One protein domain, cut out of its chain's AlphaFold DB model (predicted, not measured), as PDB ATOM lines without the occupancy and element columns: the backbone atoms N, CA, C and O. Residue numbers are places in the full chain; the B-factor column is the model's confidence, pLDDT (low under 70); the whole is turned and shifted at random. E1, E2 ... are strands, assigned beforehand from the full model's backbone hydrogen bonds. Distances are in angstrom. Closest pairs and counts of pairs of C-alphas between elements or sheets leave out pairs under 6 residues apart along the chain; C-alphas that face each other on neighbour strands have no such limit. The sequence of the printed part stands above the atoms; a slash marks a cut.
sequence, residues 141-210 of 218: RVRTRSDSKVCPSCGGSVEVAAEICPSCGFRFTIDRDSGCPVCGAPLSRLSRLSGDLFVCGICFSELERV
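AT A GLANCE: This is residues 141 to 210 of the 218 residues of the protein "UPF0547 domain-containing protein" of Nitrososphaeria archaeon (UniProt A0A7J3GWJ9). With little regular structure, a strongly twisted sheet of four short strands makes one end, the small hairpin E2 and E3 lies toward the other, and the long loop of residues 160 to 189 leads back to the sheet. The printed part has 70 residues, no named helix and six strands, E1 to E6 along the chain; it is all strand, with 24 residues in named elements. The antiparallel sheet runs E1, E6, E5, E4. The whole is compact, radius of gyration of the C-alphas 11.7 A, spanning 36 by 21 by 19 A.

IN THESE COORDINATES: E6, residues 206 to 210, spans 12.9 A and ends at C-alpha 210 (175.886, 166.799, 211.573). E1 is residues 141 to 144, from C-alpha 141 (182.133, 166.021, 210.776); E5 197 to 200; E4 190 to 194, 12.2 A; E2 148 to 150; E3 157 to 159.

HOW THE PARTS SIT: E4, E5 and E6 form a meander, successive antiparallel neighbours: N 191 and O 199 are 2.9 A apart, N 198 and O 207 2.8 A. Edge strand E1 pairs antiparallel with E6, N 141 to O 208 2.8 A. In hairpin E2 and E3, N 149 and O 158 are 2.8 A apart.

THE WHOLE: The farthest C-alphas, Gly 169 and Gly 195, are 36.4 A apart. The printed part has no cut; the link E3 to E4 is long. No printed residue is under pLDDT 70.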
ATOM      1  N   ARG A 141     181.156 166.336 209.731       89.69
ATOM      2  CA  ARG A 141     182.133 166.021 210.776       89.69
ATOM      3  C   ARG A 141     183.009 164.862 210.329       89.69
ATOM      4  O   ARG A 141     182.507 163.846 209.861       89.69
ATOM      5  N   VAL A 142     184.318 164.975 210.526       93.75
ATOM      6  CA  VAL A 142     185.244 163.862 210.281       93.75
ATOM      7  C   VAL A 142     185.085 162.809 211.381       93.75
ATOM      8  O   VAL A 142     185.219 163.126 212.563       93.75
ATOM      9  N   ARG A 143     184.806 161.562 210.980       93.56
ATOM     10  CA  ARG A 143     184.864 160.360 211.830       93.56
ATOM     11  C   ARG A 143     186.282 159.804 211.861       93.56
ATOM     12  O   ARG A 143     186.859 159.663 212.933       93.56
ATOM     13  N   THR A 144     186.841 159.584 210.674       94.19
ATOM     14  CA  THR A 144     188.157 158.972 210.467       94.19
ATOM     15  C   THR A 144     188.899 159.775 209.406       94.19
ATOM     16  O   THR A 144     188.380 159.963 208.304       94.19
ATOM     17  N   ARG A 145     190.093 160.288 209.732       94.19
ATOM     18  CA  ARG A 145     190.971 161.010 208.795       94.19
ATOM     19  C   ARG A 145     191.978 160.042 208.177       94.19
ATOM     20  O   ARG A 145     192.480 159.157 208.858       94.19
ATOM     21  N   SER A 146     192.307 160.293 206.915       93.19
ATOM     22  CA  SER A 146     193.408 159.655 206.195       93.19
ATOM     23  C   SER A 146     194.478 160.693 205.869       93.19
ATOM     24  O   SER A 146     194.141 161.829 205.524       93.19
ATOM     25  N   ASP A 147     195.747 160.294 205.916       94.19
ATOM     26  CA  ASP A 147     196.886 161.187 205.649       94.19
ATOM     27  C   ASP A 147     197.305 161.206 204.164       94.19
ATOM     28  O   ASP A 147     198.083 162.057 203.726       94.19
ATOM     29  N   SER A 148     196.734 160.306 203.358       95.44
ATOM     30  CA  SER A 148     196.951 160.199 201.915       95.44
ATOM     31  C   SER A 148     195.648 160.272 201.110       95.44
ATOM     32  O   SER A 148     194.532 160.185 201.635       95.44
ATOM     33  N   LYS A 149     195.797 160.457 199.799       95.25
ATOM     34  CA  LYS A 149     194.735 160.425 198.795       95.25
ATOM     35  C   LYS A 149     195.209 159.752 197.512       95.25
ATOM     36  O   LYS A 149     196.381 159.824 197.156       95.25
ATOM     37  N   VAL A 150     194.283 159.133 196.794       96.12
ATOM     38  CA  VAL A 150     194.555 158.465 195.519       96.12
ATOM     39  C   VAL A 150     194.358 159.442 194.362       96.12
ATOM     40  O   VAL A 150     193.347 160.146 194.274       96.12
ATOM     41  N   CYS A 151     195.329 159.489 193.452       96.12
ATOM     42  CA  CYS A 151     195.227 160.255 192.220       96.12
ATOM     43  C   CYS A 151     194.180 159.625 191.283       96.12
ATOM     44  O   CYS A 151     194.354 158.478 190.869       96.12
ATOM     45  N   PRO A 152     193.136 160.359 190.856       93.94
ATOM     46  CA  PRO A 152     192.102 159.810 189.980       93.94
ATOM     47  C   PRO A 152     192.553 159.636 188.520       93.94
ATOM     48  O   PRO A 152     191.784 159.111 187.724       93.94
ATOM     49  N   SER A 153     193.756 160.099 188.157       96.00
ATOM     50  CA  SER A 153     194.318 159.973 186.805       96.00
ATOM     51  C   SER A 153     195.257 158.772 186.651       96.00
ATOM     52  O   SER A 153     195.262 158.170 185.583       96.00
ATOM     53  N   CYS A 154     196.037 158.419 187.680       96.25
ATOM     54  CA  CYS A 154     197.036 157.341 187.603       96.25
ATOM     55  C   CYS A 154     196.940 156.287 188.721       96.25
ATOM     56  O   CYS A 154     197.724 155.344 188.729       96.25
ATOM     57  N   GLY A 155     196.038 156.447 189.695       95.25
ATOM     58  CA  GLY A 155     195.911 155.543 190.846       95.25
ATOM     59  C   GLY A 155     197.011 155.672 191.912       95.25
ATOM     60  O   GLY A 155     196.922 155.020 192.948       95.25
ATOM     61  N   GLY A 156     198.026 156.518 191.702       95.44
ATOM     62  CA  GLY A 156     199.115 156.724 192.661       95.44
ATOM     63  C   GLY A 156     198.640 157.305 193.999       95.44
ATOM     64  O   GLY A 156     197.768 158.177 194.029       95.44
ATOM     65  N   SER A 157     199.235 156.843 195.100       95.75
ATOM     66  CA  SER A 157     199.045 157.425 196.435       95.75
ATOM     67  C   SER A 157     199.844 158.724 196.561       95.75
ATOM     68  O   SER A 157     201.012 158.779 196.179       95.75
ATOM     69  N   VAL A 158     199.215 159.770 197.086       96.12
ATOM     70  CA  VAL A 158     199.785 161.112 197.257       96.12
ATOM     71  C   VAL A 158     199.424 161.627 198.651       96.12
ATOM     72  O   VAL A 158     198.372 161.278 199.183       96.12
ATOM     73  N   GLU A 159     200.254 162.475 199.254       94.88
ATOM     74  CA  GLU A 159     199.905 163.164 200.502       94.88
ATOM     75  C   GLU A 159     198.593 163.952 200.373       94.88
ATOM     76  O   GLU A 159     198.301 164.570 199.342       94.88
ATOM     77  N   VAL A 160     197.795 163.969 201.445       93.38
ATOM     78  CA  VAL A 160     196.464 164.595 201.449       93.38
ATOM     79  C   VAL A 160     196.497 166.081 201.059       93.38
ATOM     80  O   VAL A 160     195.596 166.557 200.359       93.38
ATOM     81  N   ALA A 161     197.561 166.794 201.441       89.75
ATOM     82  CA  ALA A 161     197.742 168.225 201.204       89.75
ATOM     83  C   ALA A 161     198.233 168.582 199.787       89.75
ATOM     84  O   ALA A 161     198.090 169.732 199.383       89.75
ATOM     85  N   ALA A 162     198.778 167.634 199.018       91.62
ATOM     86  CA  ALA A 162     199.418 167.934 197.736       91.62
ATOM     87  C   ALA A 162     198.415 168.406 196.667       91.62
ATOM     88  O   ALA A 162     197.426 167.727 196.384       91.62
ATOM     89  N   GLU A 163     198.679 169.539 196.022       93.19
ATOM     90  CA  GLU A 163     197.804 170.088 194.971       93.19
ATOM     91  C   GLU A 163     198.031 169.437 193.599       93.19
ATOM     92  O   GLU A 163     197.151 169.462 192.736       93.19
ATOM     93  N   ILE A 164     199.187 168.797 193.404       95.56
ATOM     94  CA  ILE A 164     199.596 168.150 192.154       95.56
ATOM     95  C   ILE A 164     200.107 166.738 192.462       95.56
ATOM     96  O   ILE A 164     200.830 166.527 193.434       95.56
ATOM     97  N   CYS A 165     199.730 165.755 191.646       96.56
ATOM     98  CA  CYS A 165     200.248 164.396 191.745       96.56
ATOM     99  C   CYS A 165     201.703 164.334 191.235       96.56
ATOM    100  O   CYS A 165     201.925 164.616 190.054       96.56
ATOM    101  N   PRO A 166     202.683 163.906 192.054       95.44
ATOM    102  CA  PRO A 166     204.085 163.831 191.637       95.44
ATOM    103  C   PRO A 166     204.335 162.756 190.569       95.44
ATOM    104  O   PRO A 166     205.293 162.859 189.814       95.44
ATOM    105  N   SER A 167     203.471 161.739 190.473       94.88
ATOM    106  CA  SER A 167     203.637 160.613 189.543       94.88
ATOM    107  C   SER A 167     203.146 160.887 188.117       94.88
ATOM    108  O   SER A 167     203.558 160.183 187.202       94.88
ATOM    109  N   CYS A 168     202.239 161.852 187.908       96.31
ATOM    110  CA  CYS A 168     201.660 162.127 186.580       96.31
ATOM    111  C   CYS A 168     201.321 163.602 186.289       96.31
ATOM    112  O   CYS A 168     200.760 163.897 185.237       96.31
ATOM    113  N   GLY A 169     201.591 164.535 187.206       96.38
ATOM    114  CA  GLY A 169     201.297 165.962 187.021       96.38
ATOM    115  C   GLY A 169     199.815 166.356 187.134       96.38
ATOM    116  O   GLY A 169     199.487 167.532 186.974       96.38
ATOM    117  N   PHE A 170     198.908 165.418 187.434       96.50
ATOM    118  CA  PHE A 170     197.480 165.711 187.603       96.50
ATOM    119  C   PHE A 170     197.236 166.716 188.740       96.50
ATOM    120  O   PHE A 170     197.656 166.480 189.873       96.50
ATOM    121  N   ARG A 171     196.514 167.807 188.456       96.12
ATOM    122  CA  ARG A 171     196.136 168.830 189.447       96.12
ATOM    123  C   ARG A 171     194.817 168.470 190.128       96.12
ATOM    124  O   ARG A 171     193.814 168.235 189.459       96.12
ATOM    125  N   PHE A 172     194.806 168.447 191.456       92.75
ATOM    126  CA  PHE A 172     193.606 168.170 192.239       92.75
ATOM    127  C   PHE A 172     192.718 169.418 192.336       92.75
ATOM    128  O   PHE A 172     193.180 170.481 192.736       92.75
ATOM    129  N   THR A 173     191.426 169.284 192.031       90.56
ATOM    130  CA  THR A 173     190.429 170.308 192.373       90.56
ATOM    131  C   THR A 173     190.174 170.267 193.878       90.56
ATOM    132  O   THR A 173     189.745 169.231 194.393       90.56
ATOM    133  N   ILE A 174     190.452 171.375 194.566       88.94
ATOM    134  CA  ILE A 174     190.299 171.528 196.015       88.94
ATOM    135  C   ILE A 174     189.208 172.568 196.274       88.94
ATOM    136  O   ILE A 174     189.362 173.736 195.933       88.94
ATOM    137  N   ASP A 175     188.127 172.128 196.901       87.25
ATOM    138  CA  ASP A 175     187.049 172.937 197.454       87.25
ATOM    139  C   ASP A 175     187.111 172.789 198.982       87.25
ATOM    140  O   ASP A 175     186.958 171.687 199.518       87.25
ATOM    141  N   ARG A 176     187.445 173.878 199.682       79.88
ATOM    142  CA  ARG A 176     187.605 173.896 201.148       79.88
ATOM    143  C   ARG A 176     186.310 174.225 201.885       79.88
ATOM    144  O   ARG A 176     186.214 173.876 203.059       79.88
ATOM    145  N   ASP A 177     185.365 174.866 201.206       80.94
ATOM    146  CA  ASP A 177     184.157 175.421 201.810       80.94
ATOM    147  C   ASP A 177     183.002 174.418 201.717       80.94
ATOM    148  O   ASP A 177     182.380 174.097 202.729       80.94
ATOM    149  N   SER A 178     182.781 173.842 200.527       84.12
ATOM    150  CA  SER A 178     181.747 172.826 200.295       84.12
ATOM    151  C   SER A 178     182.296 171.396 200.254       84.12
ATOM    152  O   SER A 178     181.548 170.444 200.465       84.12
ATOM    153  N   GLY A 179     183.591 171.211 199.971       89.50
ATOM    154  CA  GLY A 179     184.196 169.897 199.723       89.50
ATOM    155  C   GLY A 179     184.482 169.029 200.959       89.50
ATOM    156  O   GLY A 179     184.051 169.269 202.085       89.50
ATOM    157  N   CYS A 180     185.240 167.953 200.745       91.31
ATOM    158  CA  CYS A 180     185.696 167.064 201.809       91.31
ATOM    159  C   CYS A 180     186.625 167.818 202.785       91.31
ATOM    160  O   CYS A 180     187.712 168.223 202.371       91.31
ATOM    161  N   PRO A 181     186.316 167.898 204.095       91.06
ATOM    162  CA  PRO A 181     187.110 168.669 205.065       91.06
ATOM    163  C   PRO A 181     188.514 168.095 205.349       91.06
ATOM    164  O   PRO A 181     189.284 168.671 206.118       91.06
ATOM    165  N   VAL A 182     188.866 166.949 204.754       92.75
ATOM    166  CA  VAL A 182     190.193 166.324 204.874       92.75
ATOM    167  C   VAL A 182     191.085 166.652 203.673       92.75
ATOM    168  O   VAL A 182     192.210 167.098 203.871       92.75
ATOM    169  N   CYS A 183     190.597 166.460 202.442       92.31
ATOM    170  CA  CYS A 183     191.405 166.582 201.217       92.31
ATOM    171  C   CYS A 183     190.921 167.647 200.218       92.31
ATOM    172  O   CYS A 183     191.546 167.828 199.174       92.31
ATOM    173  N   GLY A 184     189.796 168.307 200.504       91.38
ATOM    174  CA  GLY A 184     189.122 169.266 199.630       91.38
ATOM    175  C   GLY A 184     188.483 168.672 198.371       91.38
ATOM    176  O   GLY A 184     188.061 169.418 197.499       91.38
ATOM    177  N   ALA A 185     188.398 167.346 198.220       92.12
ATOM    178  CA  ALA A 185     187.707 166.767 197.066       92.12
ATOM    179  C   ALA A 185     186.220 167.190 197.046       92.12
ATOM    180  O   ALA A 185     185.577 167.140 198.098       92.12
ATOM    181  N   PRO A 186     185.646 167.562 195.887       90.50
ATOM    182  CA  PRO A 186     184.279 168.080 195.804       90.50
ATOM    183  C   PRO A 186     183.234 167.046 196.248       90.50
ATOM    184  O   PRO A 186     183.455 165.839 196.121       90.50
ATOM    185  N   LEU A 187     182.059 167.506 196.698       87.12
ATOM    186  CA  LEU A 187     180.976 166.639 197.203       87.12
ATOM    187  C   LEU A 187     180.515 165.554 196.219       87.12
ATOM    188  O   LEU A 187     180.060 164.497 196.644       87.12
ATOM    189  N   SER A 188     180.692 165.765 194.912       88.62
ATOM    190  CA  SER A 188     180.440 164.758 193.870       88.62
ATOM    191  C   SER A 188     181.313 163.499 193.987       88.62
ATOM    192  O   SER A 188     181.001 162.482 193.374       88.62
ATOM    193  N   ARG A 189     182.399 163.546 194.772       88.56
ATOM    194  CA  ARG A 189     183.293 162.418 195.081       88.56
ATOM    195  C   ARG A 189     182.936 161.706 196.395       88.56
ATOM    196  O   ARG A 189     183.669 160.799 196.779       88.56
ATOM    197  N   LEU A 190     181.889 162.109 197.121       89.94
ATOM    198  CA  LEU A 190     181.479 161.440 198.362       89.94
ATOM    199  C   LEU A 190     180.472 160.321 198.075       89.94
ATOM    200  O   LEU A 190     179.415 160.547 197.490       89.94
ATOM    201  N   SER A 191     180.767 159.127 198.579       92.50
ATOM    202  CA  SER A 191     179.876 157.968 198.539       92.50
ATOM    203  C   SER A 191     179.131 157.847 199.865       92.50
ATOM    204  O   SER A 191     179.752 157.813 200.926       92.50
ATOM    205  N   ARG A 192     177.797 157.762 199.835       92.81
ATOM    206  CA  ARG A 192     176.980 157.511 201.034       92.81
ATOM    207  C   ARG A 192     177.034 156.024 201.388       92.81
ATOM    208  O   ARG A 192     176.702 155.201 200.540       92.81
ATOM    209  N   LEU A 193     177.418 155.689 202.620       90.00
ATOM    210  CA  LEU A 193     177.541 154.297 203.069       90.00
ATOM    211  C   LEU A 193     176.275 153.822 203.798       90.00
ATOM    212  O   LEU A 193     175.742 152.759 203.491       90.00
ATOM    213  N   SER A 194     175.759 154.626 204.729       84.50
ATOM    214  CA  SER A 194     174.523 154.349 205.473       84.50
ATOM    215  C   SER A 194     174.033 155.619 206.170       84.50
ATOM    216  O   SER A 194     174.843 156.352 206.716       84.50
ATOM    217  N   GLY A 195     172.724 155.903 206.173       86.00
ATOM    218  CA  GLY A 195     172.157 157.025 206.945       86.00
ATOM    219  C   GLY A 195     172.899 158.354 206.732       86.00
ATOM    220  O   GLY A 195     172.878 158.902 205.627       86.00
ATOM    221  N   ASP A 196     173.561 158.842 207.776       88.75
ATOM    222  CA  ASP A 196     174.354 160.077 207.786       88.75
ATOM    223  C   ASP A 196     175.868 159.865 207.590       88.75
ATOM    224  O   ASP A 196     176.626 160.830 207.632       88.75
ATOM    225  N   LEU A 197     176.317 158.631 207.333       92.00
ATOM    226  CA  LEU A 197     177.711 158.253 207.094       92.00
ATOM    227  C   LEU A 197     178.068 158.264 205.596       92.00
ATOM    228  O   LEU A 197     177.407 157.641 204.755       92.00
ATOM    229  N   PHE A 198     179.170 158.936 205.278       93.88
ATOM    230  CA  PHE A 198     179.739 159.127 203.948       93.88
ATOM    231  C   PHE A 198     181.235 158.777 203.955       93.88
ATOM    232  O   PHE A 198     181.908 158.893 204.975       93.88
ATOM    233  N   VAL A 199     181.772 158.402 202.797       95.44
ATOM    234  CA  VAL A 199     183.202 158.147 202.576       95.44
ATOM    235  C   VAL A 199     183.668 158.980 201.387       95.44
ATOM    236  O   VAL A 199     183.021 158.995 200.339       95.44
ATOM    237  N   CYS A 200     184.789 159.684 201.522       94.44
ATOM    238  CA  CYS A 200     185.380 160.418 200.404       94.44
ATOM    239  C   CYS A 200     186.075 159.460 199.422       94.44
ATOM    240  O   CYS A 200     187.070 158.841 199.776       94.44
ATOM    241  N   GLY A 201     185.651 159.399 198.160       92.94
ATOM    242  CA  GLY A 201     186.265 158.568 197.112       92.94
ATOM    243  C   GLY A 201     187.637 159.038 196.599       92.94
ATOM    244  O   GLY A 201     188.038 158.643 195.509       92.94
ATOM    245  N   ILE A 202     188.328 159.918 197.334       94.38
ATOM    246  CA  ILE A 202     189.680 160.415 197.021       94.38
ATOM    247  C   ILE A 202     190.652 160.113 198.166       94.38
ATOM    248  O   ILE A 202     191.695 159.512 197.925       94.38
ATOM    249  N   CYS A 203     190.322 160.487 199.408       94.88
ATOM    250  CA  CYS A 203     191.150 160.181 200.585       94.88
ATOM    251  C   CYS A 203     190.621 159.026 201.446       94.88
ATOM    252  O   CYS A 203     191.264 158.663 202.419       94.88
ATOM    253  N   PHE A 204     189.457 158.448 201.141       95.31
ATOM    254  CA  PHE A 204     188.805 157.384 201.925       95.31
ATOM    255  C   PHE A 204     188.466 157.750 203.379       95.31
ATOM    256  O   PHE A 204     188.087 156.889 204.163       95.31
ATOM    257  N   SER A 205     188.540 159.035 203.734       94.75
ATOM    258  CA  SER A 205     188.129 159.515 205.053       94.75
ATOM    259  C   SER A 205     186.618 159.400 205.245       94.75
ATOM    260  O   SER A 205     185.837 159.714 204.338       94.75
ATOM    261  N   GLU A 206     186.227 158.976 206.442       95.00
ATOM    262  CA  GLU A 206     184.837 158.796 206.852       95.00
ATOM    263  C   GLU A 206     184.285 160.102 207.426       95.00
ATOM    264  O   GLU A 206     184.930 160.774 208.240       95.00
ATOM    265  N   LEU A 207     183.075 160.455 207.009       93.06
ATOM    266  CA  LEU A 207     182.413 161.717 207.307       93.06
ATOM    267  C   LEU A 207     180.983 161.445 207.778       93.06
ATOM    268  O   LEU A 207     180.259 160.669 207.161       93.06
ATOM    269  N   GLU A 208     180.557 162.109 208.840       92.19
ATOM    270  CA  GLU A 208     179.208 162.028 209.395       92.19
ATOM    271  C   GLU A 208     178.506 163.376 209.207       92.19
ATOM    272  O   GLU A 208     179.065 164.431 209.517       92.19
ATOM    273  N   ARG A 209     177.283 163.367 208.676       88.94
ATOM    274  CA  ARG A 209     176.461 164.570 208.541       88.94
ATOM    275  C   ARG A 209     175.959 164.994 209.917       88.94
ATOM    276  O   ARG A 209     175.106 164.338 210.504       88.94
ATOM    277  N   VAL A 210     176.437 166.135 210.394       84.44
ATOM    278  CA  VAL A 210     175.886 166.799 211.573       84.44
ATOM    279  C   VAL A 210     174.645 167.570 211.145       84.44
ATOM    280  O   VAL A 210     174.716 168.562 210.418       84.44
TER     281      VAL A 210